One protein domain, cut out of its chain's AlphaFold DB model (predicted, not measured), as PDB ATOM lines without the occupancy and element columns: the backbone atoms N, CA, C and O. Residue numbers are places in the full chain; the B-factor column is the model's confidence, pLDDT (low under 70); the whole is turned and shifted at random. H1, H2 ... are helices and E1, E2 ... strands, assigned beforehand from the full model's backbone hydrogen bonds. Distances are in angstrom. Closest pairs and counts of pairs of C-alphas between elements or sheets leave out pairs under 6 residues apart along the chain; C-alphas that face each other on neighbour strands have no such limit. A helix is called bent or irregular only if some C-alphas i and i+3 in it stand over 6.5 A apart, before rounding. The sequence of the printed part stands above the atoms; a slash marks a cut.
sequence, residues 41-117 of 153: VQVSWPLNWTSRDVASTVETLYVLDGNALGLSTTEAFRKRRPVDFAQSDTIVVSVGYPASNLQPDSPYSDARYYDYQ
ATOM      1  N   VAL A  41     307.261 237.036 397.409       97.00
ATOM      2  CA  VAL A  41     307.475 237.812 398.630       97.00
ATOM      3  C   VAL A  41     307.466 236.875 399.823       97.00
ATOM      4  O   VAL A  41     306.434 236.296 400.157       97.00
ATOM      5  N   GLN A  42     308.607 236.767 400.494       95.94
ATOM      6  CA  GLN A  42     308.733 236.099 401.783       95.94
ATOM      7  C   GLN A  42     308.603 237.141 402.894       95.94
ATOM      8  O   GLN A  42     309.381 238.092 402.950       95.94
ATOM      9  N   VAL A  43     307.669 236.939 403.820       96.56
ATOM     10  CA  VAL A  43     307.562 237.754 405.037       96.56
ATOM     11  C   VAL A  43     307.850 236.885 406.245       96.56
ATOM     12  O   VAL A  43     307.241 235.826 406.403       96.56
ATOM     13  N   SER A  44     308.749 237.342 407.113       96.12
ATOM     14  CA  SER A  44     308.972 236.747 408.426       96.12
ATOM     15  C   SER A  44     308.722 237.755 409.537       96.12
ATOM     16  O   SER A  44     308.935 238.959 409.378       96.12
ATOM     17  N   TRP A  45     308.231 237.252 410.664       95.75
ATOM     18  CA  TRP A  45     307.911 238.051 411.841       95.75
ATOM     19  C   TRP A  45     308.506 237.415 413.109       95.75
ATOM     20  O   TRP A  45     308.962 236.260 413.069       95.75
ATOM     21  N   PRO A  46     308.563 238.160 414.229       93.81
ATOM     22  CA  PRO A  46     309.170 237.690 415.471       93.81
ATOM     23  C   PRO A  46     308.576 236.365 415.973       93.81
ATOM     24  O   PRO A  46     307.372 236.135 415.877       93.81
ATOM     25  N   LEU A  47     309.419 235.486 416.527       92.94
ATOM     26  CA  LEU A  47     309.015 234.145 416.990       92.94
ATOM     27  C   LEU A  47     308.119 234.161 418.240       92.94
ATOM     28  O   LEU A  47     307.418 233.192 418.501       92.94
ATOM     29  N   ASN A  48     308.138 235.243 419.016       89.50
ATOM     30  CA  ASN A  48     307.275 235.431 420.185       89.50
ATOM     31  C   ASN A  48     305.819 235.757 419.809       89.50
ATOM     32  O   ASN A  48     304.950 235.719 420.677       89.50
ATOM     33  N   TRP A  49     305.538 236.095 418.548       91.88
ATOM     34  CA  TRP A  49     304.181 236.385 418.095       91.88
ATOM     35  C   TRP A  49     303.440 235.084 417.779       91.88
ATOM     36  O   TRP A  49     303.888 234.280 416.959       91.88
ATOM     37  N   THR A  50     302.283 234.892 418.410       90.19
ATOM     38  CA  THR A  50     301.418 233.714 418.221       90.19
ATOM     39  C   THR A  50     300.370 233.909 417.124       90.19
ATOM     40  O   THR A  50     299.759 232.943 416.672       90.19
ATOM     41  N   SER A  51     300.170 235.147 416.672       90.50
ATOM     42  CA  SER A  51     299.293 235.516 415.561       90.50
ATOM     43  C   SER A  51     299.962 236.578 414.681       90.50
ATOM     44  O   SER A  51     300.985 237.156 415.045       90.50
ATOM     45  N   ARG A  52     299.391 236.824 413.495       88.44
ATOM     46  CA  ARG A  52     299.810 237.927 412.611       88.44
ATOM     47  C   ARG A  52     299.118 239.250 412.961       88.44
ATOM     48  O   ARG A  52     299.650 240.311 412.655       88.44
ATOM     49  N   ASP A  53     297.970 239.181 413.633       90.50
ATOM     50  CA  ASP A  53     297.161 240.334 414.032       90.50
ATOM     51  C   ASP A  53     297.612 240.854 415.404       90.50
ATOM     52  O   ASP A  53     296.911 240.727 416.409       90.50
ATOM     53  N   VAL A  54     298.825 241.407 415.449       91.00
ATOM     54  CA  VAL A  54     299.429 241.967 416.665       91.00
ATOM     55  C   VAL A  54     299.542 243.482 416.525       91.00
ATOM     56  O   VAL A  54     300.167 243.993 415.600       91.00
ATOM     57  N   ALA A  55     298.958 244.216 417.474       91.00
ATOM     58  CA  ALA A  55     299.115 245.663 417.563       91.00
ATOM     59  C   ALA A  55     300.430 246.000 418.284       91.00
ATOM     60  O   ALA A  55     300.479 246.051 419.512       91.00
ATOM     61  N   SER A  56     301.502 246.207 417.520       89.25
ATOM     62  CA  SER A  56     302.821 246.582 418.038       89.25
ATOM     63  C   SER A  56     303.535 247.551 417.092       89.25
ATOM     64  O   SER A  56     303.193 247.651 415.914       89.25
ATOM     65  N   THR A  57     304.533 248.270 417.609       91.44
ATOM     66  CA  THR A  57     305.457 249.062 416.787       91.44
ATOM     67  C   THR A  57     306.660 248.195 416.452       91.44
ATOM     68  O   THR A  57     307.327 247.690 417.352       91.44
ATOM     69  N   VAL A  58     306.922 248.020 415.160       93.56
ATOM     70  CA  VAL A  58     307.998 247.168 414.650       93.56
ATOM     71  C   VAL A  58     308.807 247.903 413.600       93.56
ATOM     72  O   VAL A  58     308.278 248.740 412.867       93.56
ATOM     73  N   GLU A  59     310.077 247.540 413.491       95.06
ATOM     74  CA  GLU A  59     310.893 247.919 412.345       95.06
ATOM     75  C   GLU A  59     310.589 247.006 411.158       95.06
ATOM     76  O   GLU A  59     310.170 245.857 411.318       95.06
ATOM     77  N   THR A  60     310.793 247.509 409.943       96.25
ATOM     78  CA  THR A  60     310.637 246.704 408.725       96.25
ATOM     79  C   THR A  60     311.890 246.781 407.879       96.25
ATOM     80  O   THR A  60     312.303 247.866 407.469       96.25
ATOM     81  N   LEU A  61     312.470 245.622 407.572       97.50
ATOM     82  CA  LEU A  61     313.592 245.518 406.651       97.50
ATOM     83  C   LEU A  61     313.131 244.917 405.327       97.50
ATOM     84  O   LEU A  61     312.659 243.781 405.282       97.50
ATOM     85  N   TYR A  62     313.325 245.672 404.249       98.06
ATOM     86  CA  TYR A  62     313.136 245.181 402.890       98.06
ATOM     87  C   TYR A  62     314.442 244.601 402.357       98.06
ATOM     88  O   TYR A  62     315.478 245.268 402.380       98.06
ATOM     89  N   VAL A  63     314.379 243.370 401.865       97.81
ATOM     90  CA  VAL A  63     315.529 242.624 401.352       97.81
ATOM     91  C   VAL A  63     315.297 242.324 399.879       97.81
ATOM     92  O   VAL A  63     314.305 241.697 399.516       97.81
ATOM     93  N   LEU A  64     316.207 242.792 399.032       96.88
ATOM     94  CA  LEU A  64     316.252 242.444 397.614       96.88
ATOM     95  C   LEU A  64     316.968 241.097 397.429       96.88
ATOM     96  O   LEU A  64     317.664 240.650 398.338       96.88
ATOM     97  N   ASP A  65     316.783 240.445 396.280       96.62
ATOM     98  CA  ASP A  65     317.220 239.062 396.037       96.62
ATOM     99  C   ASP A  65     316.738 238.110 397.149       96.62
ATOM    100  O   ASP A  65     317.504 237.358 397.763       96.62
ATOM    101  N   GLY A  66     315.438 238.173 397.443       96.12
ATOM    102  CA  GLY A  66     314.832 237.512 398.594       96.12
ATOM    103  C   GLY A  66     315.044 235.999 398.638       96.12
ATOM    104  O   GLY A  66     315.263 235.465 399.723       96.12
ATOM    105  N   ASN A  67     315.086 235.323 397.483       95.38
ATOM    106  CA  ASN A  67     315.359 233.883 397.426       95.38
ATOM    107  C   ASN A  67     316.769 233.533 397.954       95.38
ATOM    108  O   ASN A  67     316.969 232.442 398.481       95.38
ATOM    109  N   ALA A  68     317.741 234.447 397.840       96.38
ATOM    110  CA  ALA A  68     319.117 234.242 398.295       96.38
ATOM    111  C   ALA A  68     319.349 234.723 399.739       96.38
ATOM    112  O   ALA A  68     320.103 234.108 400.494       96.38
ATOM    113  N   LEU A  69     318.721 235.836 400.134       97.44
ATOM    114  CA  LEU A  69     319.051 236.550 401.376       97.44
ATOM    115  C   LEU A  69     317.962 236.485 402.457       97.44
ATOM    116  O   LEU A  69     318.243 236.792 403.624       97.44
ATOM    117  N   GLY A  70     316.734 236.089 402.114       95.50
ATOM    118  CA  GLY A  70     315.573 236.216 402.997       95.50
ATOM    119  C   GLY A  70     315.676 235.390 404.278       95.50
ATOM    120  O   GLY A  70     315.438 235.896 405.380       95.50
ATOM    121  N   LEU A  71     316.113 234.132 404.168       95.25
ATOM    122  CA  LEU A  71     316.294 233.246 405.324       95.25
ATOM    123  C   LEU A  71     317.469 233.665 406.211       95.25
ATOM    124  O   LEU A  71     317.314 233.725 407.429       95.25
ATOM    125  N   SER A  72     318.609 234.029 405.619       96.81
ATOM    126  CA  SER A  72     319.774 234.524 406.367       96.81
ATOM    127  C   SER A  72     319.431 235.772 407.177       96.81
ATOM    128  O   SER A  72     319.791 235.877 408.351       96.81
ATOM    129  N   THR A  73     318.679 236.693 406.572       96.88
ATOM    130  CA  THR A  73     318.226 237.917 407.239       96.88
ATOM    131  C   THR A  73     317.233 237.605 408.354       96.88
ATOM    132  O   THR A  73     317.397 238.081 409.475       96.88
ATOM    133  N   THR A  74     316.244 236.751 408.080       95.94
ATOM    134  CA  THR A  74     315.272 236.288 409.083       95.94
ATOM    135  C   THR A  74     315.975 235.702 410.309       95.94
ATOM    136  O   THR A  74     315.664 236.060 411.447       95.94
ATOM    137  N   GLU A  75     316.967 234.845 410.090       95.44
ATOM    138  CA  GLU A  75     317.695 234.189 411.171       95.44
ATOM    139  C   GLU A  75     318.619 235.149 411.933       95.44
ATOM    140  O   GLU A  75     318.803 235.006 413.142       95.44
ATOM    141  N   ALA A  76     319.174 236.170 411.274       94.75
ATOM    142  CA  ALA A  76     319.977 237.196 411.939       94.75
ATOM    143  C   ALA A  76     319.179 237.945 413.022       94.75
ATOM    144  O   ALA A  76     319.685 238.131 414.132       94.75
ATOM    145  N   PHE A  77     317.922 238.307 412.744       93.50
ATOM    146  CA  PHE A  77     317.050 238.955 413.733       93.50
ATOM    147  C   PHE A  77     316.624 238.000 414.851       93.50
ATOM    148  O   PHE A  77     316.648 238.376 416.024       93.50
ATOM    149  N   ARG A  78     316.306 236.744 414.517       92.94
ATOM    150  CA  ARG A  78     315.913 235.727 415.508       92.94
ATOM    151  C   ARG A  78     317.020 235.440 416.516       92.94
ATOM    152  O   ARG A  78     316.752 235.396 417.714       92.94
ATOM    153  N   LYS A  79     318.264 235.309 416.047       92.88
ATOM    154  CA  LYS A  79     319.426 235.030 416.905       92.88
ATOM    155  C   LYS A  79     319.805 236.186 417.820       92.88
ATOM    156  O   LYS A  79     320.421 235.951 418.855       92.88
ATOM    157  N   ARG A  80     319.487 237.429 417.448       89.75
ATOM    158  CA  ARG A  80     319.909 238.597 418.226       89.75
ATOM    159  C   ARG A  80     318.976 238.912 419.396       89.75
ATOM    160  O   ARG A  80     319.452 239.370 420.432       89.75
ATOM    161  N   ARG A  81     317.685 238.579 419.286       83.38
ATOM    162  CA  ARG A  81     316.677 238.861 420.324       83.38
ATOM    163  C   ARG A  81     317.040 238.362 421.737       83.38
ATOM    164  O   ARG A  81     316.812 239.121 422.674       83.38
ATOM    165  N   PRO A  82     317.614 237.157 421.938       85.56
ATOM    166  CA  PRO A  82     318.011 236.687 423.270       85.56
ATOM    167  C   PRO A  82     319.248 237.389 423.850       85.56
ATOM    168  O   PRO A  82     319.538 237.226 425.031       85.56
ATOM    169  N   VAL A  83     320.004 238.117 423.022       89.62
ATOM    170  CA  VAL A  83     321.255 238.794 423.407       89.62
ATOM    171  C   VAL A  83     321.014 240.276 423.691       89.62
ATOM    172  O   VAL A  83     321.654 240.846 424.571       89.62
ATOM    173  N   ASP A  84     320.093 240.900 422.959       89.50
ATOM    174  CA  ASP A  84     319.780 242.322 423.063       89.50
ATOM    175  C   ASP A  84     318.270 242.527 423.232       89.50
ATOM    176  O   ASP A  84     317.492 242.543 422.275       89.50
ATOM    177  N   PHE A  85     317.845 242.680 424.486       84.19
ATOM    178  CA  PHE A  85     316.431 242.854 424.817       84.19
ATOM    179  C   PHE A  85     315.878 244.225 424.408       84.19
ATOM    180  O   PHE A  85     314.655 244.364 424.308       84.19
ATOM    181  N   ALA A  86     316.749 245.209 424.158       87.88
ATOM    182  CA  ALA A  86     316.371 246.549 423.718       87.88
ATOM    183  C   ALA A  86     316.183 246.640 422.196       87.88
ATOM    184  O   ALA A  86     315.633 247.627 421.707       87.88
ATOM    185  N   GLN A  87     316.605 245.619 421.441       87.44
ATOM    186  CA  GLN A  87     316.351 245.556 420.009       87.44
ATOM    187  C   GLN A  87     314.843 245.519 419.719       87.44
ATOM    188  O   GLN A  87     314.102 244.717 420.295       87.44
ATOM    189  N   SER A  88     314.410 246.365 418.785       90.06
ATOM    190  CA  SER A  88     313.037 246.394 418.295       90.06
ATOM    191  C   SER A  88     312.667 245.104 417.561       90.06
ATOM    192  O   SER A  88     313.455 244.525 416.804       90.06
ATOM    193  N   ASP A  89     311.422 244.670 417.755       91.88
ATOM    194  CA  ASP A  89     310.822 243.622 416.937       91.88
ATOM    195  C   ASP A  89     310.870 244.057 415.461       91.88
ATOM    196  O   ASP A  89     310.571 245.204 415.128       91.88
ATOM    197  N   THR A  90     311.292 243.152 414.575       94.31
ATOM    198  CA  THR A  90     311.505 243.459 413.153       94.31
ATOM    199  C   THR A  90     310.750 242.477 412.267       94.31
ATOM    200  O   THR A  90     310.843 241.263 412.454       94.31
ATOM    201  N   ILE A  91     310.033 243.010 411.280       96.69
ATOM    202  CA  ILE A  91     309.451 242.252 410.172       96.69
ATOM    203  C   ILE A  91     310.429 242.303 408.997       96.69
ATOM    204  O   ILE A  91     310.854 243.380 408.575       96.69
ATOM    205  N   VAL A  92     310.780 241.143 408.447       97.62
ATOM    206  CA  VAL A  92     311.619 241.060 407.245       97.62
ATOM    207  C   VAL A  92     310.718 240.786 406.052       97.62
ATOM    208  O   VAL A  92     310.004 239.784 406.029       97.62
ATOM    209  N   VAL A  93     310.764 241.667 405.057       98.19
ATOM    210  CA  VAL A  93     310.055 241.526 403.784       98.19
ATOM    211  C   VAL A  93     311.091 241.300 402.695       98.19
ATOM    212  O   VAL A  93     311.782 242.226 402.274       98.19
ATOM    213  N   SER A  94     311.219 240.061 402.243       97.69
ATOM    214  CA  SER A  94     312.178 239.682 401.209       97.69
ATOM    215  C   SER A  94     311.463 239.570 399.872       97.69
ATOM    216  O   SER A  94     310.462 238.866 399.765       97.69
ATOM    217  N   VAL A  95     311.970 240.275 398.868       97.62
ATOM    218  CA  VAL A  95     311.411 240.320 397.518       97.62
ATOM    219  C   VAL A  95     312.339 239.549 396.596       97.62
ATOM    220  O   VAL A  95     313.481 239.951 396.362       97.62
ATOM    221  N   GLY A  96     311.850 238.416 396.120       96.50
ATOM    222  CA  GLY A  96     312.514 237.539 395.175       96.50
ATOM    223  C   GLY A  96     311.655 237.292 393.942       96.50
ATOM    224  O   GLY A  96     310.684 238.000 393.667       96.50
ATOM    225  N   TYR A  97     312.019 236.256 393.208       96.19
ATOM    226  CA  TYR A  97     311.394 235.848 391.960       96.19
ATOM    227  C   TYR A  97     310.771 234.457 392.125       96.19
ATOM    228  O   TYR A  97     311.274 233.658 392.921       96.19
ATOM    229  N   PRO A  98     309.682 234.149 391.400       94.06
ATOM    230  CA  PRO A  98     309.102 232.811 391.402       94.06
ATOM    231  C   PRO A  98     310.095 231.797 390.826       94.06
ATOM    232  O   PRO A  98     310.924 232.139 389.981       94.06
ATOM    233  N   ALA A  99     309.964 230.532 391.232       90.25
ATOM    234  CA  ALA A  99     310.863 229.454 390.811       90.25
ATOM    235  C   ALA A  99     311.004 229.319 389.281       90.25
ATOM    236  O   ALA A  99     312.072 228.964 388.796       90.25
ATOM    237  N   SER A 100     309.959 229.649 388.514       90.06
ATOM    238  CA  SER A 100     309.975 229.651 387.044       90.06
ATOM    239  C   SER A 100     310.914 230.689 386.425       90.06
ATOM    240  O   SER A 100     311.299 230.541 385.269       90.06
ATOM    241  N   ASN A 101     311.269 231.733 387.177       89.88
ATOM    242  CA  ASN A 101     312.089 232.850 386.712       89.88
ATOM    243  C   ASN A 101     313.505 232.809 387.305       89.88
ATOM    244  O   ASN A 101     314.293 233.725 387.058       89.88
ATOM    245  N   LEU A 102     313.831 231.791 388.101       93.06
ATOM    246  CA  LEU A 102     315.176 231.588 388.629       93.06
ATOM    247  C   LEU A 102     316.073 230.931 387.578       93.06
ATOM    248  O   LEU A 102     315.627 230.149 386.739       93.06
ATOM    249  N   GLN A 103     317.359 231.253 387.637       93.25
ATOM    250  CA  GLN A 103     318.377 230.544 386.874       93.25
ATOM    251  C   GLN A 103     318.484 229.085 387.368       93.25
ATOM    252  O   GLN A 103     318.276 228.826 388.558       93.25
ATOM    253  N   PRO A 104     318.853 228.125 386.499       93.38
ATOM    254  CA  PRO A 104     319.108 226.751 386.922       93.38
ATOM    255  C   PRO A 104     320.134 226.694 388.061       93.38
ATOM    256  O   PRO A 104     321.177 227.343 387.987       93.38
ATOM    257  N   ASP A 105     319.817 225.935 389.113       89.56
ATOM    258  CA  ASP A 105     320.666 225.719 390.296       89.56
ATOM    259  C   ASP A 105     321.131 227.005 391.013       89.56
ATOM    260  O   ASP A 105     322.157 227.021 391.697       89.56
ATOM    261  N   SER A 106     320.376 228.100 390.883       92.94
ATOM    262  CA  SER A 106     320.734 229.409 391.429       92.94
ATOM    263  C   SER A 106     319.535 230.076 392.111       92.94
ATOM    264  O   SER A 106     318.412 230.002 391.613       92.94
ATOM    265  N   PRO A 107     319.743 230.776 393.242       94.31
ATOM    266  CA  PRO A 107     318.693 231.557 393.891       94.31
ATOM    267  C   PRO A 107     318.482 232.929 393.223       94.31
ATOM    268  O   PRO A 107     317.745 233.755 393.750       94.31
ATOM    269  N   TYR A 108     319.151 233.219 392.104       95.81
ATOM    270  CA  TYR A 108     319.060 234.503 391.412       95.81
ATOM    271  C   TYR A 108     318.274 234.383 390.102       95.81
ATOM    272  O   TYR A 108     318.274 233.344 389.445       95.81
ATOM    273  N   SER A 109     317.625 235.480 389.708       94.19
ATOM    274  CA  SER A 109     316.920 235.616 388.429       94.19
ATOM    275  C   SER A 109     317.644 236.592 387.511       94.19
ATOM    276  O   SER A 109     318.175 237.596 387.983       94.19
ATOM    277  N   ASP A 110     317.577 236.380 386.197       92.06
ATOM    278  CA  ASP A 110     318.017 237.379 385.216       92.06
ATOM    279  C   ASP A 110     317.127 238.638 385.217       92.06
ATOM    280  O   ASP A 110     317.569 239.716 384.815       92.06
ATOM    281  N   ALA A 111     315.893 238.554 385.733       90.12
ATOM    282  CA  ALA A 111     315.004 239.709 385.876       90.12
ATOM    283  C   ALA A 111     315.603 240.809 386.776       90.12
ATOM    284  O   ALA A 111     315.351 241.995 386.558       90.12
ATOM    285  N   ARG A 112     316.495 240.446 387.710       92.62
ATOM    286  CA  ARG A 112     317.198 241.403 388.581       92.62
ATOM    287  C   ARG A 112     318.044 242.414 387.816       92.62
ATOM    288  O   ARG A 112     318.223 243.541 388.276       92.62
ATOM    289  N   TYR A 113     318.548 242.040 386.636       89.81
ATOM    290  CA  TYR A 113     319.302 242.963 385.791       89.81
ATOM    291  C   TYR A 113     318.422 244.106 385.291       89.81
ATOM    292  O   TYR A 113     318.940 245.198 385.088       89.81
ATOM    293  N   TYR A 114     317.116 243.889 385.129       88.00
ATOM    294  CA  TYR A 114     316.173 244.956 384.804       88.00
ATOM    295  C   TYR A 114     315.789 245.763 386.046       88.00
ATOM    296  O   TYR A 114     315.815 246.990 385.996       88.00
ATOM    297  N   ASP A 115     315.500 245.098 387.167       90.75
ATOM    298  CA  ASP A 115     314.998 245.760 388.380       90.75
ATOM    299  C   ASP A 115     316.038 246.658 389.070       90.75
ATOM    300  O   ASP A 115     315.696 247.709 389.614       90.75
ATOM    301  N   TYR A 116     317.315 246.263 389.068       91.25
ATOM    302  CA  TYR A 116     318.380 247.008 389.761       91.25
ATOM    303  C   TYR A 116     319.053 248.056 388.887       91.25
ATOM    304  O   TYR A 116     319.847 248.865 389.376       91.25
ATOM    305  N   GLN A 117     318.730 248.074 387.598       85.62
ATOM    306  CA  GLN A 117     319.147 249.159 386.737       85.62
ATOM    307  C   GLN A 117     318.235 250.357 386.968       85.62
ATOM    308  O   GLN A 117     317.011 250.289 386.879       85.62
TER     309      GLN A 117
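This is residues 41 to 117 of the 153 residues of an uncharacterized protein of Phaeosphaeria nodorum (strain SN15 / ATCC MYA-4574 / FGSC 10173) (UniProt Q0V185). A small three-stranded sheet has one long helix, H1, over one of its faces and running along its strands; no named helix covers the other face. Past one end of the strands, the long stretch 97 to 111 leads to the short helix H2, and residues 50 to 55 stick out near the other end. The 77 printed residues hold E1, E2, H1, E3 and H2 in that order along the chain, and the sheet, E1 E3 E2, is mixed. The class is mixed, helices and strands, with 36 residues in named elements, under half. The whole is loose, with a radius of gyration of the C-alphas of 14.6 A, and elongated, spanning 40 by 25 by 23 A.

Start at E1, residues 41 to 44, an edge strand. Its neighbour is the inner strand E3, residues 90 to 96, antiparallel at 159 degrees; look at N 42 and O 94, within hydrogen-bond range at 2.9 A. The other edge strand, E2, residues 59 to 64, is parallel to E3 at 17 degrees, with N 93 and O 61 at 2.8 A. Next comes H1, residues 66 to 80, which is on the sheet at a height of 8.5 A. It lies over E3 and runs along the strands, at 0 degrees to E3 on the local plane. The closest C-alphas of H1 and E3 are those of Gly 66 and Gly 96, 4.1 A apart. E2, H1 and E3 form a strand-helix-strand unit, two parallel neighbour strands with a helix between them in the chain; its crossover is right-handed. With H1 on one face, sheet and helix make two layers. H1 is irregular, its C-alphas 68 and 71 being 7.6 A apart, and 9 of its 11 O i to N i+4 pairs are within hydrogen-bond range. H2, residues 112 to 115, is too short for such a pair; it is not on the sheet and is apart from E1, E2 and H1.

Find C-alpha 41 at (307.475, 237.812, 398.630), where E1 begins its 10.0 A. E2 measures 16.6 A. H1 starts at C-alpha 66, (314.832, 237.512, 398.594), and runs 20.3 A. E3 measures 19.0 A. H2 covers 4.9 A and ends at C-alpha 115, (314.998, 245.760, 388.380).

The two C-alphas farthest apart are those of Ala 86 and Pro 104, at 41.9 A. The printed part has no cut. The links E1 to E2 and E3 to H2 are long, with 14 and 15 residues. The mean pLDDT of the printed part is 93.0, and no printed residue is under 70.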